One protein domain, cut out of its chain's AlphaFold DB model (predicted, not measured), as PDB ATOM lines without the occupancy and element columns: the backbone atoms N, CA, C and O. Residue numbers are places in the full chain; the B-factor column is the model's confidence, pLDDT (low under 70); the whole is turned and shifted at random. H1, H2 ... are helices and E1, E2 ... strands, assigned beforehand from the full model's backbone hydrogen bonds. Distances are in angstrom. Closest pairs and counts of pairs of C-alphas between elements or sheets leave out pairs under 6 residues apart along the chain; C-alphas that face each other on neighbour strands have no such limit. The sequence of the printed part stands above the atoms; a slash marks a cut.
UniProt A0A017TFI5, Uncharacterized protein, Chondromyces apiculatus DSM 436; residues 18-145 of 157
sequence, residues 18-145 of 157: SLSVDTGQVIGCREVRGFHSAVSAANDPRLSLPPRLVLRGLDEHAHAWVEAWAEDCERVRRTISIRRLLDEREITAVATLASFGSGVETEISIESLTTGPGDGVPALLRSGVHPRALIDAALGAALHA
ATOM      1  N   SER A  18     -56.247  42.214  13.163       95.31
ATOM      2  CA  SER A  18     -56.029  41.878  14.567       95.31
ATOM      3  C   SER A  18     -54.827  42.654  15.077       95.31
ATOM      4  O   SER A  18     -53.784  42.656  14.418       95.31
ATOM      5  N   LEU A  19     -54.961  43.282  16.238       93.69
ATOM      6  CA  LEU A  19     -53.874  43.961  16.920       93.69
ATOM      7  C   LEU A  19     -53.505  43.159  18.165       93.69
ATOM      8  O   LEU A  19     -54.389  42.847  18.958       93.69
ATOM      9  N   SER A  20     -52.226  42.833  18.338       91.62
ATOM     10  CA  SER A  20     -51.700  42.295  19.593       91.62
ATOM     11  C   SER A  20     -50.947  43.389  20.333       91.62
ATOM     12  O   SER A  20     -50.140  44.105  19.739       91.62
ATOM     13  N   VAL A  21     -51.247  43.546  21.617       84.44
ATOM     14  CA  VAL A  21     -50.743  44.643  22.450       84.44
ATOM     15  C   VAL A  21     -50.040  44.062  23.664       84.44
ATOM     16  O   VAL A  21     -50.582  43.149  24.278       84.44
ATOM     17  N   ASP A  22     -48.853  44.584  23.991       70.50
ATOM     18  CA  ASP A  22     -48.023  44.322  25.183       70.50
ATOM     19  C   ASP A  22     -48.154  42.938  25.866       70.50
ATOM     20  O   ASP A  22     -47.230  42.132  25.833       70.50
ATOM     21  N   THR A  23     -49.279  42.706  26.553       63.94
ATOM     22  CA  THR A  23     -49.651  41.536  27.365       63.94
ATOM     23  C   THR A  23     -50.210  40.358  26.558       63.94
ATOM     24  O   THR A  23     -50.668  39.378  27.143       63.94
ATOM     25  N   GLY A  24     -50.204  40.444  25.227       71.31
ATOM     26  CA  GLY A  24     -50.753  39.419  24.338       71.31
ATOM     27  C   GLY A  24     -52.272  39.495  24.165       71.31
ATOM     28  O   GLY A  24     -52.846  38.631  23.503       71.31
ATOM     29  N   GLN A  25     -52.932  40.526  24.708       82.75
ATOM     30  CA  GLN A  25     -54.334  40.788  24.393       82.75
ATOM     31  C   GLN A  25     -54.471  41.024  22.884       82.75
ATOM     32  O   GLN A  25     -53.685  41.761  22.288       82.75
ATOM     33  N   VAL A  26     -55.465  40.382  22.270       88.88
ATOM     34  CA  VAL A  26     -55.770  40.535  20.847       88.88
ATOM     35  C   VAL A  26     -57.083  41.288  20.712       88.88
ATOM     36  O   VAL A  26     -58.091  40.883  21.284       88.88
ATOM     37  N   ILE A  27     -57.061  42.377  19.951       91.56
ATOM     38  CA  ILE A  27     -58.232  43.212  19.676       91.56
ATOM     39  C   ILE A  27     -58.461  43.328  18.168       91.56
ATOM     40  O   ILE A  27     -57.512  43.257  17.382       91.56
ATOM     41  N   GLY A  28     -59.713  43.477  17.743       93.44
ATOM     42  CA  GLY A  28     -60.079  43.543  16.334       93.44
ATOM     43  C   GLY A  28     -60.391  44.957  15.853       93.44
ATOM     44  O   GLY A  28     -60.960  45.783  16.567       93.44
ATOM     45  N   CYS A  29     -60.063  45.226  14.590       95.06
ATOM     46  CA  CYS A  29     -60.626  46.367  13.878       95.06
ATOM     47  C   CYS A  29     -60.935  46.029  12.415       95.06
ATOM     48  O   CYS A  29     -60.394  45.090  11.817       95.06
ATOM     49  N   ARG A  30     -61.857  46.784  11.817       95.75
ATOM     50  CA  ARG A  30     -62.288  46.573  10.427       95.75
ATOM     51  C   ARG A  30     -61.311  47.151   9.414       95.75
ATOM     52  O   ARG A  30     -61.181  46.615   8.317       95.75
ATOM     53  N   GLU A  31     -60.627  48.232   9.759       96.50
ATOM     54  CA  GLU A  31     -59.716  48.919   8.851       96.50
ATOM     55  C   GLU A  31     -58.594  49.617   9.624       96.50
ATOM     56  O   GLU A  31     -58.832  50.250  10.653       96.50
ATOM     57  N   VAL A  32     -57.379  49.542   9.073       97.56
ATOM     58  CA  VAL A  32     -56.229  50.354   9.484       97.56
ATOM     59  C   VAL A  32     -55.800  51.220   8.302       97.56
ATOM     60  O   VAL A  32     -55.180  50.737   7.347       97.56
ATOM     61  N   ARG A  33     -56.131  52.514   8.333       97.94
ATOM     62  CA  ARG A  33     -55.699  53.450   7.282       97.94
ATOM     63  C   ARG A  33     -54.215  53.743   7.427       97.94
ATOM     64  O   ARG A  33     -53.723  53.927   8.533       97.94
ATOM     65  N   GLY A  34     -53.514  53.784   6.295       96.50
ATOM     66  CA  GLY A  34     -52.055  53.928   6.247       96.50
ATOM     67  C   GLY A  34     -51.286  52.607   6.374       96.50
ATOM     68  O   GLY A  34     -50.067  52.608   6.230       96.50
ATOM     69  N   PHE A  35     -51.972  51.469   6.560       96.75
ATOM     70  CA  PHE A  35     -51.322  50.165   6.732       96.75
ATOM     71  C   PHE A  35     -50.404  49.781   5.565       96.75
ATOM     72  O   PHE A  35     -49.305  49.288   5.783       96.75
ATOM     73  N   HIS A  36     -50.812  50.040   4.318       95.06
ATOM     74  CA  HIS A  36     -49.969  49.744   3.156       95.06
ATOM     75  C   HIS A  36     -48.648  50.525   3.193       95.06
ATOM     76  O   HIS A  36     -47.579  49.938   3.046       95.06
ATOM     77  N   SER A  37     -48.714  51.833   3.454       94.75
ATOM     78  CA  SER A  37     -47.529  52.680   3.605       94.75
ATOM     79  C   SER A  37     -46.657  52.231   4.776       94.75
ATOM     80  O   SER A  37     -45.436  52.235   4.656       94.75
ATOM     81  N   ALA A  38     -47.269  51.791   5.878       94.81
ATOM     82  CA  ALA A  38     -46.554  51.247   7.026       94.81
ATOM     83  C   ALA A  38     -45.809  49.952   6.681       94.81
ATOM     84  O   ALA A  38     -44.630  49.833   6.993       94.81
ATOM     85  N   VAL A  39     -46.448  49.019   5.970       94.38
ATOM     86  CA  VAL A  39     -45.793  47.802   5.467       94.38
ATOM     87  C   VAL A  39     -44.612  48.160   4.566       94.38
ATOM     88  O   VAL A  39     -43.529  47.607   4.743       94.38
ATOM     89  N   SER A  40     -44.774  49.093   3.626       92.06
ATOM     90  CA  SER A  40     -43.667  49.517   2.759       92.06
ATOM     91  C   SER A  40     -42.517  50.137   3.559       92.06
ATOM     92  O   SER A  40     -41.368  49.753   3.364       92.06
ATOM     93  N   ALA A  41     -42.811  51.035   4.503       90.94
ATOM     94  CA  ALA A  41     -41.799  51.684   5.340       90.94
ATOM     95  C   ALA A  41     -41.129  50.736   6.349       90.94
ATOM     96  O   ALA A  41     -39.991  50.973   6.759       90.94
ATOM     97  N   ALA A  42     -41.817  49.667   6.749       89.06
ATOM     98  CA  ALA A  42     -41.254  48.603   7.568       89.06
ATOM     99  C   ALA A  42     -40.269  47.732   6.769       89.06
ATOM    100  O   ALA A  42     -39.255  47.310   7.315       89.06
ATOM    101  N   ASN A  43     -40.549  47.488   5.482       86.75
ATOM    102  CA  ASN A  43     -39.690  46.697   4.592       86.75
ATOM    103  C   ASN A  43     -38.502  47.488   4.025       86.75
ATOM    104  O   ASN A  43     -37.467  46.901   3.721       86.75
ATOM    105  N   ASP A  44     -38.642  48.805   3.852       82.94
ATOM    106  CA  ASP A  44     -37.584  49.661   3.318       82.94
ATOM    107  C   ASP A  44     -37.272  50.825   4.280       82.94
ATOM    108  O   ASP A  44     -38.047  51.789   4.366       82.94
ATOM    109  N   PRO A  45     -36.119  50.792   4.981       78.81
ATOM    110  CA  PRO A  45     -35.730  51.836   5.923       78.81
ATOM    111  C   PRO A  45     -35.515  53.209   5.264       78.81
ATOM    112  O   PRO A  45     -35.521  54.226   5.957       78.81
ATOM    113  N   ARG A  46     -35.350  53.272   3.936       82.69
ATOM    114  CA  ARG A  46     -35.170  54.529   3.193       82.69
ATOM    115  C   ARG A  46     -36.484  55.281   2.994       82.69
ATOM    116  O   ARG A  46     -36.461  56.480   2.730       82.69
ATOM    117  N   LEU A  47     -37.624  54.602   3.127       85.44
ATOM    118  CA  LEU A  47     -38.936  55.236   3.061       85.44
ATOM    119  C   LEU A  47     -39.272  55.924   4.386       85.44
ATOM    120  O   LEU A  47     -38.943  55.429   5.472       85.44
ATOM    121  N   SER A  48     -39.952  57.066   4.290       88.88
ATOM    122  CA  SER A  48     -40.487  57.780   5.448       88.88
ATOM    123  C   SER A  48     -41.560  56.949   6.149       88.88
ATOM    124  O   SER A  48     -42.403  56.326   5.501       88.88
ATOM    125  N   LEU A  49     -41.547  56.970   7.482       89.38
ATOM    126  CA  LEU A  49     -42.618  56.378   8.276       89.38
ATOM    127  C   LEU A  49     -43.922  57.161   8.052       89.38
ATOM    128  O   LEU A  49     -43.882  58.396   8.016       89.38
ATOM    129  N   PRO A  50     -45.081  56.487   7.932       92.38
ATOM    130  CA  PRO A  50     -46.354  57.185   8.019       92.38
ATOM    131  C   PRO A  50     -46.466  57.806   9.419       92.38
ATOM    132  O   PRO A  50     -46.248  57.096  10.398       92.38
ATOM    133  N   PRO A  51     -46.806  59.098   9.551       92.44
ATOM    134  CA  PRO A  51     -46.818  59.752  10.858       92.44
ATOM    135  C   PRO A  51     -47.900  59.176  11.776       92.44
ATOM    136  O   PRO A  51     -47.753  59.204  12.997       92.44
ATOM    137  N   ARG A  52     -48.996  58.673  11.190       96.50
ATOM    138  CA  ARG A  52     -50.166  58.167  11.906       96.50
ATOM    139  C   ARG A  52     -50.818  57.004  11.178       96.50
ATOM    140  O   ARG A  52     -50.770  56.936   9.947       96.50
ATOM    141  N   LEU A  53     -51.478  56.145  11.946       97.88
ATOM    142  CA  LEU A  53     -52.444  55.166  11.455       97.88
ATOM    143  C   LEU A  53     -53.806  55.438  12.088       97.88
ATOM    144  O   LEU A  53     -53.882  55.798  13.262       97.88
ATOM    145  N   VAL A  54     -54.874  55.230  11.317       98.00
ATOM    146  CA  VAL A  54     -56.253  55.380  11.804       98.00
ATOM    147  C   VAL A  54     -56.872  54.007  11.988       98.00
ATOM    148  O   VAL A  54     -56.888  53.215  11.044       98.00
ATOM    149  N   LEU A  55     -57.409  53.742  13.176       97.06
ATOM    150  CA  LEU A  55     -58.103  52.505  13.509       97.06
ATOM    151  C   LEU A  55     -59.612  52.726  13.374       97.06
ATOM    152  O   LEU A  55     -60.193  53.564  14.061       97.06
ATOM    153  N   ARG A  56     -60.266  51.978  12.481       95.88
ATOM    154  CA  ARG A  56     -61.706  52.106  12.223       95.88
ATOM    155  C   ARG A  56     -62.447  50.812  12.498       95.88
ATOM    156  O   ARG A  56     -61.974  49.719  12.188       95.88
ATOM    157  N   GLY A  57     -63.660  50.965  13.029       94.06
ATOM    158  CA  GLY A  57     -64.516  49.835  13.363       94.06
ATOM    159  C   GLY A  57     -63.870  48.929  14.401       94.06
ATOM    160  O   GLY A  57     -63.762  47.734  14.149       94.06
ATOM    161  N   LEU A  58     -63.386  49.532  15.488       92.50
ATOM    162  CA  LEU A  58     -62.947  48.832  16.690       92.50
ATOM    163  C   LEU A  58     -64.103  47.962  17.200       92.50
ATOM    164  O   LEU A  58     -65.251  48.414  17.217       92.50
ATOM    165  N   ASP A  59     -63.812  46.721  17.574       88.88
ATOM    166  CA  ASP A  59     -64.772  45.918  18.329       88.88
ATOM    167  C   ASP A  59     -64.877  46.408  19.787       88.88
ATOM    168  O   ASP A  59     -64.181  47.336  20.208       88.88
ATOM    169  N   GLU A  60     -65.788  45.822  20.562       87.62
ATOM    170  CA  GLU A  60     -66.026  46.218  21.956       87.62
ATOM    171  C   GLU A  60     -64.767  46.068  22.826       87.62
ATOM    172  O   GLU A  60     -64.435  46.960  23.609       87.62
ATOM    173  N   HIS A  61     -64.011  44.983  22.634       88.44
ATOM    174  CA  HIS A  61     -62.761  44.745  23.355       88.44
ATOM    175  C   HIS A  61     -61.675  45.755  22.972       88.44
ATOM    176  O   HIS A  61     -60.915  46.209  23.829       88.44
ATOM    177  N   ALA A  62     -61.610  46.131  21.697       90.62
ATOM    178  CA  ALA A  62     -60.704  47.141  21.186       90.62
ATOM    179  C   ALA A  62     -61.051  48.527  21.737       90.62
ATOM    180  O   ALA A  62     -60.150  49.260  22.136       90.62
ATOM    181  N   HIS A  63     -62.338  48.872  21.815       92.56
ATOM    182  CA  HIS A  63     -62.793  50.126  22.415       92.56
ATOM    183  C   HIS A  63     -62.392  50.237  23.887       92.56
ATOM    184  O   HIS A  63     -61.744  51.216  24.252       92.56
ATOM    185  N   ALA A  64     -62.701  49.221  24.698       91.81
ATOM    186  CA  ALA A  64     -62.340  49.204  26.116       91.81
ATOM    187  C   ALA A  64     -60.819  49.289  26.328       91.81
ATOM    188  O   ALA A  64     -60.341  49.950  27.249       91.81
ATOM    189  N   TRP A  65     -60.038  48.648  25.452       92.12
ATOM    190  CA  TRP A  65     -58.582  48.724  25.516       92.12
ATOM    191  C   TRP A  65     -58.042  50.119  25.174       92.12
ATOM    192  O   TRP A  65     -57.174  50.621  25.888       92.12
ATOM    193  N   VAL A  66     -58.539  50.757  24.108       93.81
ATOM    194  CA  VAL A  66     -58.101  52.116  23.741       93.81
ATOM    195  C   VAL A  66     -58.493  53.122  24.824       93.81
ATOM    196  O   VAL A  66     -57.702  54.010  25.130       93.81
ATOM    197  N   GLU A  67     -59.669  52.966  25.434       94.56
ATOM    198  CA  GLU A  67     -60.106  53.786  26.566       94.56
ATOM    199  C   GLU A  67     -59.160  53.638  27.763       94.56
ATOM    200  O   GLU A  67     -58.669  54.636  28.283       94.56
ATOM    201  N   ALA A  68     -58.797  52.405  28.132       92.94
ATOM    202  CA  ALA A  68     -57.813  52.168  29.184       92.94
ATOM    203  C   ALA A  68     -56.435  52.764  28.849       92.94
ATOM    204  O   ALA A  68     -55.762  53.293  29.729       92.94
ATOM    205  N   TRP A  69     -56.009  52.709  27.583       93.25
ATOM    206  CA  TRP A  69     -54.758  53.336  27.154       93.25
ATOM    207  C   TRP A  69     -54.818  54.865  27.241       93.25
ATOM    208  O   TRP A  69     -53.842  55.481  27.659       93.25
ATOM    209  N   ALA A  70     -55.946  55.484  26.888       93.62
ATOM    210  CA  ALA A  70     -56.111  56.934  26.956       93.62
ATOM    211  C   ALA A  70     -55.922  57.491  28.379       93.62
ATOM    212  O   ALA A  70     -55.408  58.598  28.533       93.62
ATOM    213  N   GLU A  71     -56.287  56.709  29.397       93.69
ATOM    214  CA  GLU A  71     -56.165  57.074  30.814       93.69
ATOM    215  C   GLU A  71     -54.826  56.641  31.450       93.69
ATOM    216  O   GLU A  71     -54.505  57.041  32.571       93.69
ATOM    217  N   ASP A  72     -54.009  55.839  30.755       89.88
ATOM    218  CA  ASP A  72     -52.736  55.331  31.280       89.88
ATOM    219  C   ASP A  72     -51.594  56.343  31.079       89.88
ATOM    220  O   ASP A  72     -50.884  56.355  30.066       89.88
ATOM    221  N   CYS A  73     -51.398  57.192  32.088       87.12
ATOM    222  CA  CYS A  73     -50.335  58.194  32.108       87.12
ATOM    223  C   CYS A  73     -48.937  57.621  32.405       87.12
ATOM    224  O   CYS A  73     -47.938  58.291  32.131       87.12
ATOM    225  N   GLU A  74     -48.837  56.395  32.925       88.31
ATOM    226  CA  GLU A  74     -47.558  55.736  33.210       88.31
ATOM    227  C   GLU A  74     -46.985  55.075  31.952       88.31
ATOM    228  O   GLU A  74     -45.768  55.061  31.739       88.31
ATOM    229  N   ARG A  75     -47.859  54.558  31.082       84.75
ATOM    230  CA  ARG A  75     -47.489  53.854  29.855       84.75
ATOM    231  C   ARG A  75     -48.238  54.388  28.637       84.75
ATOM    232  O   ARG A  75     -49.038  53.709  27.990       84.75
ATOM    233  N   VAL A  76     -47.850  55.603  28.257       88.56
ATOM    234  CA  VAL A  76     -48.346  56.308  27.062       88.56
ATOM    235  C   VAL A  76     -47.866  55.650  25.759       88.56
ATOM    236  O   VAL A  76     -48.576  55.649  24.755       88.56
ATOM    237  N   ARG A  77     -46.668  55.059  25.768       92.06
ATOM    238  CA  ARG A  77     -46.037  54.407  24.611       92.06
ATOM    239  C   ARG A  77     -46.278  52.897  24.638       92.06
ATOM    240  O   ARG A  77     -45.997  52.249  25.647       92.06
ATOM    241  N   ARG A  78     -46.744  52.331  23.524       90.25
ATOM    242  CA  ARG A  78     -47.092  50.905  23.393       90.25
ATOM    243  C   ARG A  78     -46.391  50.264  22.207       90.25
ATOM    244  O   ARG A  78     -46.195  50.910  21.178       90.25
ATOM    245  N   THR A  79     -46.077  48.978  22.343       91.44
ATOM    246  CA  THR A  79     -45.705  48.133  21.205       91.44
ATOM    247  C   THR A  79     -46.951  47.388  20.743       91.44
ATOM    248  O   THR A  79     -47.601  46.708  21.537       91.44
ATOM    249  N   ILE A  80     -47.297  47.544  19.467       92.00
ATOM    250  CA  ILE A  80     -48.521  47.012  18.871       92.00
ATOM    251  C   ILE A  80     -48.155  46.238  17.609       92.00
ATOM    252  O   ILE A  80     -47.649  46.822  16.648       92.00
ATOM    253  N   SER A  81     -48.459  44.948  17.579       93.69
ATOM    254  CA  SER A  81     -48.439  44.166  16.344       93.69
ATOM    255  C   SER A  81     -49.765  44.339  15.625       93.69
ATOM    256  O   SER A  81     -50.810  44.074  16.205       93.69
ATOM    257  N   ILE A  82     -49.747  44.773  14.369       95.06
ATOM    258  CA  ILE A  82     -50.931  44.965  13.532       95.06
ATOM    259  C   ILE A  82     -50.859  43.962  12.386       95.06
ATOM    260  O   ILE A  82     -50.008  44.083  11.502       95.06
ATOM    261  N   ARG A  83     -51.781  43.000  12.376       95.94
ATOM    262  CA  ARG A  83     -51.868  41.957  11.353       95.94
ATOM    263  C   ARG A  83     -53.137  42.108  10.529       95.94
ATOM    264  O   ARG A  83     -54.235  42.179  11.081       95.94
ATOM    265  N   ARG A  84     -53.002  42.122   9.202       96.19
ATOM    266  CA  ARG A  84     -54.127  42.079   8.264       96.19
ATOM    267  C   ARG A  84     -54.548  40.631   8.038       96.19
ATOM    268  O   ARG A  84     -53.743  39.815   7.621       96.19
ATOM    269  N   LEU A  85     -55.816  40.317   8.283       95.06
ATOM    270  CA  LEU A  85     -56.318  38.936   8.276       95.06
ATOM    271  C   LEU A  85     -56.492  38.351   6.869       95.06
ATOM    272  O   LEU A  85     -56.537  37.139   6.719       95.06
ATOM    273  N   LEU A  86     -56.595  39.198   5.839       93.88
ATOM    274  CA  LEU A  86     -56.786  38.745   4.457       93.88
ATOM    275  C   LEU A  86     -55.537  38.078   3.866       93.88
ATOM    276  O   LEU A  86     -55.660  37.145   3.081       93.88
ATOM    277  N   ASP A  87     -54.354  38.604   4.179       93.12
ATOM    278  CA  ASP A  87     -53.085  38.192   3.566       93.12
ATOM    279  C   ASP A  87     -51.955  38.009   4.585       93.12
ATOM    280  O   ASP A  87     -50.786  37.978   4.210       93.12
ATOM    281  N   GLU A  88     -52.316  37.950   5.867       92.69
ATOM    282  CA  GLU A  88     -51.442  37.694   7.018       92.69
ATOM    283  C   GLU A  88     -50.239  38.638   7.151       92.69
ATOM    284  O   GLU A  88     -49.329  38.395   7.941       92.69
ATOM    285  N   ARG A  89     -50.235  39.767   6.431       92.88
ATOM    286  CA  ARG A  89     -49.175  40.766   6.571       92.88
ATOM    287  C   ARG A  89     -49.220  41.374   7.957       92.88
ATOM    288  O   ARG A  89     -50.272  41.832   8.405       92.88
ATOM    289  N   GLU A  90     -48.053  41.457   8.576       94.00
ATOM    290  CA  GLU A  90     -47.895  41.942   9.936       94.00
ATOM    291  C   GLU A  90     -46.774  42.977  10.032       94.00
ATOM    292  O   GLU A  90     -45.687  42.812   9.467       94.00
ATOM    293  N   ILE A  91     -47.065  44.051  10.764       93.00
ATOM    294  CA  ILE A  91     -46.085  45.037  11.211       93.00
ATOM    295  C   ILE A  91     -46.120  45.116  12.730       93.00
ATOM    296  O   ILE A  91     -47.190  45.055  13.327       93.00
ATOM    297  N   THR A  92     -44.966  45.331  13.342       92.88
ATOM    298  CA  THR A  92     -44.871  45.732  14.744       92.88
ATOM    299  C   THR A  92     -44.549  47.218  14.789       92.88
ATOM    300  O   THR A  92     -43.586  47.671  14.168       92.88
ATOM    301  N   ALA A  93     -45.370  47.985  15.495       92.00
ATOM    302  CA  ALA A  93     -45.232  49.421  15.647       92.00
ATOM    303  C   ALA A  93     -44.939  49.780  17.098       92.00
ATOM    304  O   ALA A  93     -45.550  49.222  18.009       92.00
ATOM    305  N   VAL A  94     -44.066  50.761  17.308       92.50
ATOM    306  CA  VAL A  94     -44.072  51.511  18.564       92.50
ATOM    307  C   VAL A  94     -44.854  52.791  18.343       92.50
ATOM    308  O   VAL A  94     -44.548  53.557  17.424       92.50
ATOM    309  N   ALA A  95     -45.891  52.983  19.149       93.88
ATOM    310  CA  ALA A  95     -46.875  54.021  18.923       93.88
ATOM    311  C   ALA A  95     -47.366  54.672  20.218       93.88
ATOM    312  O   ALA A  95     -47.300  54.092  21.304       93.88
ATOM    313  N   THR A  96     -47.900  55.878  20.064       95.12
ATOM    314  CA  THR A  96     -48.621  56.627  21.098       95.12
ATOM    315  C   THR A  96     -50.040  56.904  20.624       95.12
ATOM    316  O   THR A  96     -50.271  57.112  19.428       95.12
ATOM    317  N   LEU A  97     -51.006  56.893  21.542       96.31
ATOM    318  CA  LEU A  97     -52.377  57.259  21.211       96.31
ATOM    319  C   LEU A  97     -52.418  58.755  20.889       96.31
ATOM    320  O   LEU A  97     -51.976  59.583  21.681       96.31
ATOM    321  N   ALA A  98     -52.904  59.093  19.700       96.50
ATOM    322  CA  ALA A  98     -52.874  60.455  19.185       96.50
ATOM    323  C   ALA A  98     -54.240  61.143  19.277       96.50
ATOM    324  O   ALA A  98     -54.305  62.351  19.501       96.50
ATOM    325  N   SER A  99     -55.318  60.379  19.109       96.50
ATOM    326  CA  SER A  99     -56.688  60.826  19.347       96.50
ATOM    327  C   SER A  99     -57.594  59.639  19.646       96.50
ATOM    328  O   SER A  99     -57.435  58.560  19.075       96.50
ATOM    329  N   PHE A 100     -58.558  59.861  20.535       95.75
ATOM    330  CA  PHE A 100     -59.639  58.937  20.856       95.75
ATOM    331  C   PHE A 100     -60.792  59.718  21.498       95.75
ATOM    332  O   PHE A 100     -60.550  60.682  22.224       95.75
ATOM    333  N   GLY A 101     -62.037  59.328  21.219       92.25
ATOM    334  CA  GLY A 101     -63.221  59.946  21.814       92.25
ATOM    335  C   GLY A 101     -64.437  59.965  20.891       92.25
ATOM    336  O   GLY A 101     -64.397  59.530  19.739       92.25
ATOM    337  N   SER A 102     -65.546  60.495  21.404       90.06
ATOM    338  CA  SER A 102     -66.791  60.609  20.641       90.06
ATOM    339  C   SER A 102     -66.640  61.560  19.449       90.06
ATOM    340  O   SER A 102     -66.209  62.701  19.604       90.06
ATOM    341  N   GLY A 103     -67.008  61.089  18.255       90.88
ATOM    342  CA  GLY A 103     -66.993  61.888  17.024       90.88
ATOM    343  C   GLY A 103     -65.606  62.152  16.427       90.88
ATOM    344  O   GLY A 103     -65.521  62.838  15.410       90.88
ATOM    345  N   VAL A 104     -64.539  61.600  17.010       93.75
ATOM    346  CA  VAL A 104     -63.169  61.704  16.489       93.75
ATOM    347  C   VAL A 104     -62.660  60.341  16.035       93.75
ATOM    348  O   VAL A 104     -63.068  59.302  16.555       93.75
ATOM    349  N   GLU A 105     -61.779  60.326  15.038       95.69
ATOM    350  CA  GLU A 105     -61.131  59.084  14.628       95.69
ATOM    351  C   GLU A 105     -60.127  58.627  15.692       95.69
ATOM    352  O   GLU A 105     -59.400  59.442  16.270       95.69
ATOM    353  N   THR A 106     -60.066  57.316  15.931       97.50
ATOM    354  CA  THR A 106     -59.006  56.735  16.754       97.50
ATOM    355  C   THR A 106     -57.714  56.708  15.946       97.50
ATOM    356  O   THR A 106     -57.600  55.949  14.980       97.50
ATOM    357  N   GLU A 107     -56.735  57.515  16.341       98.06
ATOM    358  CA  GLU A 107     -55.437  57.605  15.672       98.06
ATOM    359  C   GLU A 107     -54.303  57.198  16.604       98.06
ATOM    360  O   GLU A 107     -54.278  57.566  17.779       98.06
ATOM    361  N   ILE A 108     -53.311  56.507  16.046       97.00
ATOM    362  CA  ILE A 108     -52.038  56.229  16.710       97.00
ATOM    363  C   ILE A 108     -50.905  56.919  15.951       97.00
ATOM    364  O   ILE A 108     -50.830  56.833  14.724       97.00
ATOM    365  N   SER A 109     -50.027  57.614  16.672       97.06
ATOM    366  CA  SER A 109     -48.807  58.201  16.112       97.06
ATOM    367  C   SER A 109     -47.709  57.150  16.086       97.06
ATOM    368  O   SER A 109     -47.501  56.456  17.078       97.06
ATOM    369  N   ILE A 110     -47.013  57.031  14.957       94.75
ATOM    370  CA  ILE A 110     -46.012  55.983  14.737       94.75
ATOM    371  C   ILE A 110     -44.612  56.538  14.972       94.75
ATOM    372  O   ILE A 110     -44.187  57.479  14.306       94.75
ATOM    373  N   GLU A 111     -43.876  55.912  15.884       92.25
ATOM    374  CA  GLU A 111     -42.483  56.259  16.173       92.25
ATOM    375  C   GLU A 111     -41.498  55.324  15.467       92.25
ATOM    376  O   GLU A 111     -40.444  55.752  14.995       92.25
ATOM    377  N   SER A 112     -41.827  54.033  15.389       88.88
ATOM    378  CA  SER A 112     -41.027  53.037  14.678       88.88
ATOM    379  C   SER A 112     -41.895  51.907  14.128       88.88
ATOM    380  O   SER A 112     -42.998  51.664  14.617       88.88
ATOM    381  N   LEU A 113     -41.385  51.231  13.092       90.94
ATOM    382  CA  LEU A 113     -42.016  50.084  12.440       90.94
ATOM    383  C   LEU A 113     -40.982  48.999  12.144       90.94
ATOM    384  O   LEU A 113     -39.864  49.311  11.727       90.94
ATOM    385  N   THR A 114     -41.388  47.742  12.280       86.38
ATOM    386  CA  THR A 114     -40.668  46.558  11.795       86.38
ATOM    387  C   THR A 114     -41.638  45.561  11.175       86.38
ATOM    388  O   THR A 114     -42.837  45.589  11.452       86.38
ATOM    389  N   THR A 115     -41.131  44.683  10.316       83.19
ATOM    390  CA  THR A 115     -41.906  43.579   9.737       83.19
ATOM    391  C   THR A 115     -41.793  42.308  10.561       83.19
ATOM    392  O   THR A 115     -40.721  42.017  11.088       83.19
ATOM    393  N   GLY A 116     -42.865  41.514  10.564       67.56
ATOM    394  CA  GLY A 116     -42.895  40.182  11.166       67.56
ATOM    395  C   GLY A 116     -43.388  40.164  12.618       67.56
ATOM    396  O   GLY A 116     -43.543  41.231  13.229       67.56
ATOM    397  N   PRO A 117     -43.654  38.958  13.152       57.19
ATOM    398  CA  PRO A 117     -44.063  38.775  14.535       57.19
ATOM    399  C   PRO A 117     -42.932  39.251  15.445       57.19
ATOM    400  O   PRO A 117     -41.798  38.774  15.371       57.19
ATOM    401  N   GLY A 118     -43.223  40.252  16.271       53.31
ATOM    402  CA  GLY A 118     -42.295  40.703  17.294       53.31
ATOM    403  C   GLY A 118     -42.175  39.636  18.377       53.31
ATOM    404  O   GLY A 118     -42.917  39.689  19.352       53.31
ATOM    405  N   ASP A 119     -41.237  38.696  18.231       47.28
ATOM    406  CA  ASP A 119     -40.857  37.701  19.251       47.28
ATOM    407  C   ASP A 119     -40.158  38.369  20.459       47.28
ATOM    408  O   ASP A 119     -39.023  38.068  20.823       47.28
ATOM    409  N   GLY A 120     -40.810  39.358  21.073       45.16
ATOM    410  CA  GLY A 120     -40.327  40.060  22.262       45.16
ATOM    411  C   GLY A 120     -39.124  40.979  22.036       45.16
ATOM    412  O   GLY A 120     -38.645  41.597  22.986       45.16
ATOM    413  N   VAL A 121     -38.638  41.115  20.803       46.38
ATOM    414  CA  VAL A 121     -37.520  41.996  20.466       46.38
ATOM    415  C   VAL A 121     -38.060  43.372  20.062       46.38
ATOM    416  O   VAL A 121     -38.718  43.486  19.026       46.38
ATOM    417  N   PRO A 122     -37.809  44.442  20.845       48.84
ATOM    418  CA  PRO A 122     -38.343  45.759  20.540       48.84
ATOM    419  C   PRO A 122     -37.841  46.253  19.185       48.84
ATOM    420  O   PRO A 122     -36.637  46.257  18.918       48.84
ATOM    421  N   ALA A 123     -38.785  46.734  18.378       52.91
ATOM    422  CA  ALA A 123     -38.623  47.461  17.125       52.91
ATOM    423  C   ALA A 123     -37.815  48.766  17.304       52.91
ATOM    424  O   ALA A 123     -38.320  49.880  17.152       52.91
ATOM    425  N   LEU A 124     -36.535  48.646  17.644       49.34
ATOM    426  CA  LEU A 124     -35.563  49.732  17.761       49.34
ATOM    427  C   LEU A 124     -34.697  49.795  16.499       49.34
ATOM    428  O   LEU A 124     -33.492  49.971  16.589       49.34
ATOM    429  N   LEU A 125     -35.285  49.633  15.309       49.81
ATOM    430  CA  LEU A 125     -34.535  49.716  14.045       49.81
ATOM    431  C   LEU A 125     -34.378  51.151  13.509       49.81
ATOM    432  O   LEU A 125     -33.696  51.349  12.510       49.81
ATOM    433  N   ARG A 126     -34.981  52.164  14.154       50.59
ATOM    434  CA  ARG A 126     -34.920  53.570  13.689       50.59
ATOM    435  C   ARG A 126     -34.609  54.620  14.758       50.59
ATOM    436  O   ARG A 126     -34.575  55.805  14.451       50.59
ATOM    437  N   SER A 127     -34.338  54.205  15.990       43.16
ATOM    438  CA  SER A 127     -33.589  55.041  16.930       43.16
ATOM    439  C   SER A 127     -32.131  54.644  16.763       43.16
ATOM    440  O   SER A 127     -31.856  53.448  16.744       43.16
ATOM    441  N   GLY A 128     -31.190  55.586  16.657       48.25
ATOM    442  CA  GLY A 128     -29.742  55.308  16.609       48.25
ATOM    443  C   GLY A 128     -29.174  54.624  17.867       48.25
ATOM    444  O   GLY A 128     -27.982  54.706  18.135       48.25
ATOM    445  N   VAL A 129     -30.033  53.978  18.657       49.31
ATOM    446  CA  VAL A 129     -29.750  53.209  19.857       49.31
ATOM    447  C   VAL A 129     -30.477  51.872  19.716       49.31
ATOM    448  O   VAL A 129     -31.643  51.728  20.085       49.31
ATOM    449  N   HIS A 130     -29.782  50.883  19.159       50.88
ATOM    450  CA  HIS A 130     -30.218  49.496  19.247       50.88
ATOM    451  C   HIS A 130     -29.871  48.953  20.646       50.88
ATOM    452  O   HIS A 130     -28.798  49.268  21.174       50.88
ATOM    453  N   PRO A 131     -30.723  48.114  21.261       59.00
ATOM    454  CA  PRO A 131     -30.335  47.338  22.428       59.00
ATOM    455  C   PRO A 131     -29.084  46.534  22.100       59.00
ATOM    456  O   PRO A 131     -29.015  45.890  21.053       59.00
ATOM    457  N   ARG A 132     -28.107  46.529  23.006       55.16
ATOM    458  CA  ARG A 132     -26.842  45.819  22.800       55.16
ATOM    459  C   ARG A 132     -27.045  44.353  22.396       55.16
ATOM    460  O   ARG A 132     -26.377  43.887  21.490       55.16
ATOM    461  N   ALA A 133     -28.029  43.673  22.986       59.84
ATOM    462  CA  ALA A 133     -28.351  42.283  22.659       59.84
ATOM    463  C   ALA A 133     -28.738  42.066  21.182       59.84
ATOM    464  O   ALA A 133     -28.395  41.043  20.601       59.84
ATOM    465  N   LEU A 134     -29.414  43.038  20.559       56.72
ATOM    466  CA  LEU A 134     -29.766  42.994  19.140       56.72
ATOM    467  C   LEU A 134     -28.541  43.200  18.240       56.72
ATOM    468  O   LEU A 134     -28.403  42.522  17.225       56.72
ATOM    469  N   ILE A 135     -27.647  44.116  18.629       58.72
ATOM    470  CA  ILE A 135     -26.369  44.343  17.937       58.72
ATOM    471  C   ILE A 135     -25.501  43.083  18.025       58.72
ATOM    472  O   ILE A 135     -24.977  42.629  17.014       58.72
ATOM    473  N   ASP A 136     -25.396  42.498  19.218       62.25
ATOM    474  CA  ASP A 136     -24.592  41.305  19.477       62.25
ATOM    475  C   ASP A 136     -25.143  40.086  18.712       62.25
ATOM    476  O   ASP A 136     -24.366  39.325  18.137       62.25
ATOM    477  N   ALA A 137     -26.469  39.930  18.617       62.19
ATOM    478  CA  ALA A 137     -27.093  38.877  17.814       62.19
ATOM    479  C   ALA A 137     -26.843  39.062  16.304       62.19
ATOM    480  O   ALA A 137     -26.499  38.101  15.616       62.19
ATOM    481  N   ALA A 138     -26.958  40.292  15.790       55.56
ATOM    482  CA  ALA A 138     -26.691  40.598  14.384       55.56
ATOM    483  C   ALA A 138     -25.204  40.418  14.016       55.56
ATOM    484  O   ALA A 138     -24.893  39.840  12.976       55.56
ATOM    485  N   LEU A 139     -24.282  40.851  14.885       59.00
ATOM    486  CA  LEU A 139     -22.842  40.606  14.736       59.00
ATOM    487  C   LEU A 139     -22.512  39.114  14.826       59.00
ATOM    488  O   LEU A 139     -21.714  38.616  14.036       59.00
ATOM    489  N   GLY A 140     -23.149  38.389  15.747       61.16
ATOM    490  CA  GLY A 140     -23.003  36.943  15.879       61.16
ATOM    491  C   GLY A 140     -23.427  36.203  14.611       61.16
ATOM    492  O   GLY A 140     -22.690  35.338  14.143       61.16
ATOM    493  N   ALA A 141     -24.558  36.580  14.008       56.84
ATOM    494  CA  ALA A 141     -25.026  36.008  12.746       56.84
ATOM    495  C   ALA A 141     -24.095  36.342  11.564       56.84
ATOM    496  O   ALA A 141     -23.794  35.463  10.760       56.84
ATOM    497  N   ALA A 142     -23.577  37.573  11.486       52.25
ATOM    498  CA  ALA A 142     -22.627  37.982  10.446       52.25
ATOM    499  C   ALA A 142     -21.267  37.263  10.550       52.25
ATOM    500  O   ALA A 142     -20.616  37.036   9.538       52.25
ATOM    501  N   LEU A 143     -20.850  36.880  11.761       52.84
ATOM    502  CA  LEU A 143     -19.628  36.104  11.995       52.84
ATOM    503  C   LEU A 143     -19.807  34.598  11.733       52.84
ATOM    504  O   LEU A 143     -18.823  33.922  11.445       52.84
ATOM    505  N   HIS A 144     -21.035  34.074  11.816       49.09
ATOM    506  CA  HIS A 144     -21.360  32.690  11.433       49.09
ATOM    507  C   HIS A 144     -21.716  32.544   9.947       49.09
ATOM    508  O   HIS A 144     -21.717  31.428   9.434       49.09
ATOM    509  N   ALA A 145     -21.953  33.649   9.235       47.75
ATOM    510  CA  ALA A 145     -21.918  33.701   7.776       47.75
ATOM    511  C   ALA A 145     -20.452  33.710   7.299       47.75
ATOM    512  O   ALA A 145     -19.951  34.692   6.752       47.75
TER     513      ALA A 145
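What this domain is: This is residues 18 to 145 of the 157 residues of an uncharacterized protein of Chondromyces apiculatus DSM 436 (UniProt A0A017TFI5). What shape appears first? A closed barrel of six strands has H1 and H2 packed on its outside, while residues 135 to 145, of which 135 to 144 belong to H3, stick out from it. What makes it up? The 128 printed residues hold three named helices and six named strands, in the order E1 E2 H1 E3 H2 E4 E5 E6 H3, a mixed class. Round the antiparallel ring run E1 E2 E3 E6 E5 E4 and back to E1. How large is it? It is compact, with a radius of gyration of the C-alphas of 15.3 A, and spans 53 by 33 by 24 A.

Where its parts are: Where do the elements lie? E1 is residues 18 to 21, from C-alpha 18 at (-56.029, 41.878, 14.567), E2 25 to 33, H1 35 to 43, E3 52 to 58 and H2 60 to 71. E4 is 77 to 84, E5 90 to 99, 22.9 A long, E6 106 to 115, 22.7 A, and H3 132 to 144, ending at (-21.360, 32.690, 11.433). Which strands bend? E2 bends by 82 degrees at residue 30, E5 by 74 at 94 and E6 by 84 at 111.

How they stand to each other: What closes the ring? N 20 and O 81 of neighbours E1 and E4 are 2.8 A apart, within hydrogen-bond range. In the meander E4 E5 E6, each strand the antiparallel neighbour of the one before, N 80 and O 93 are 2.8 A apart, as are N 98 and O 107. Where are the helices? H1 touches E6, closest at the C-alphas of Ala 42 and Thr 114, 4.7 A; H2 touches E2 at those of Ile 27 and Ala 62, 4.9 A. H3 is not on the barrel; in H1, H2 and H3 every O i to N i+4 pair is within hydrogen-bond range.

The domain as a whole: Which link is long? E6 to H3, 16 residues; the printed part has no cut. Where is confidence low? Residue 23 and residues 116 to 145 are under 70.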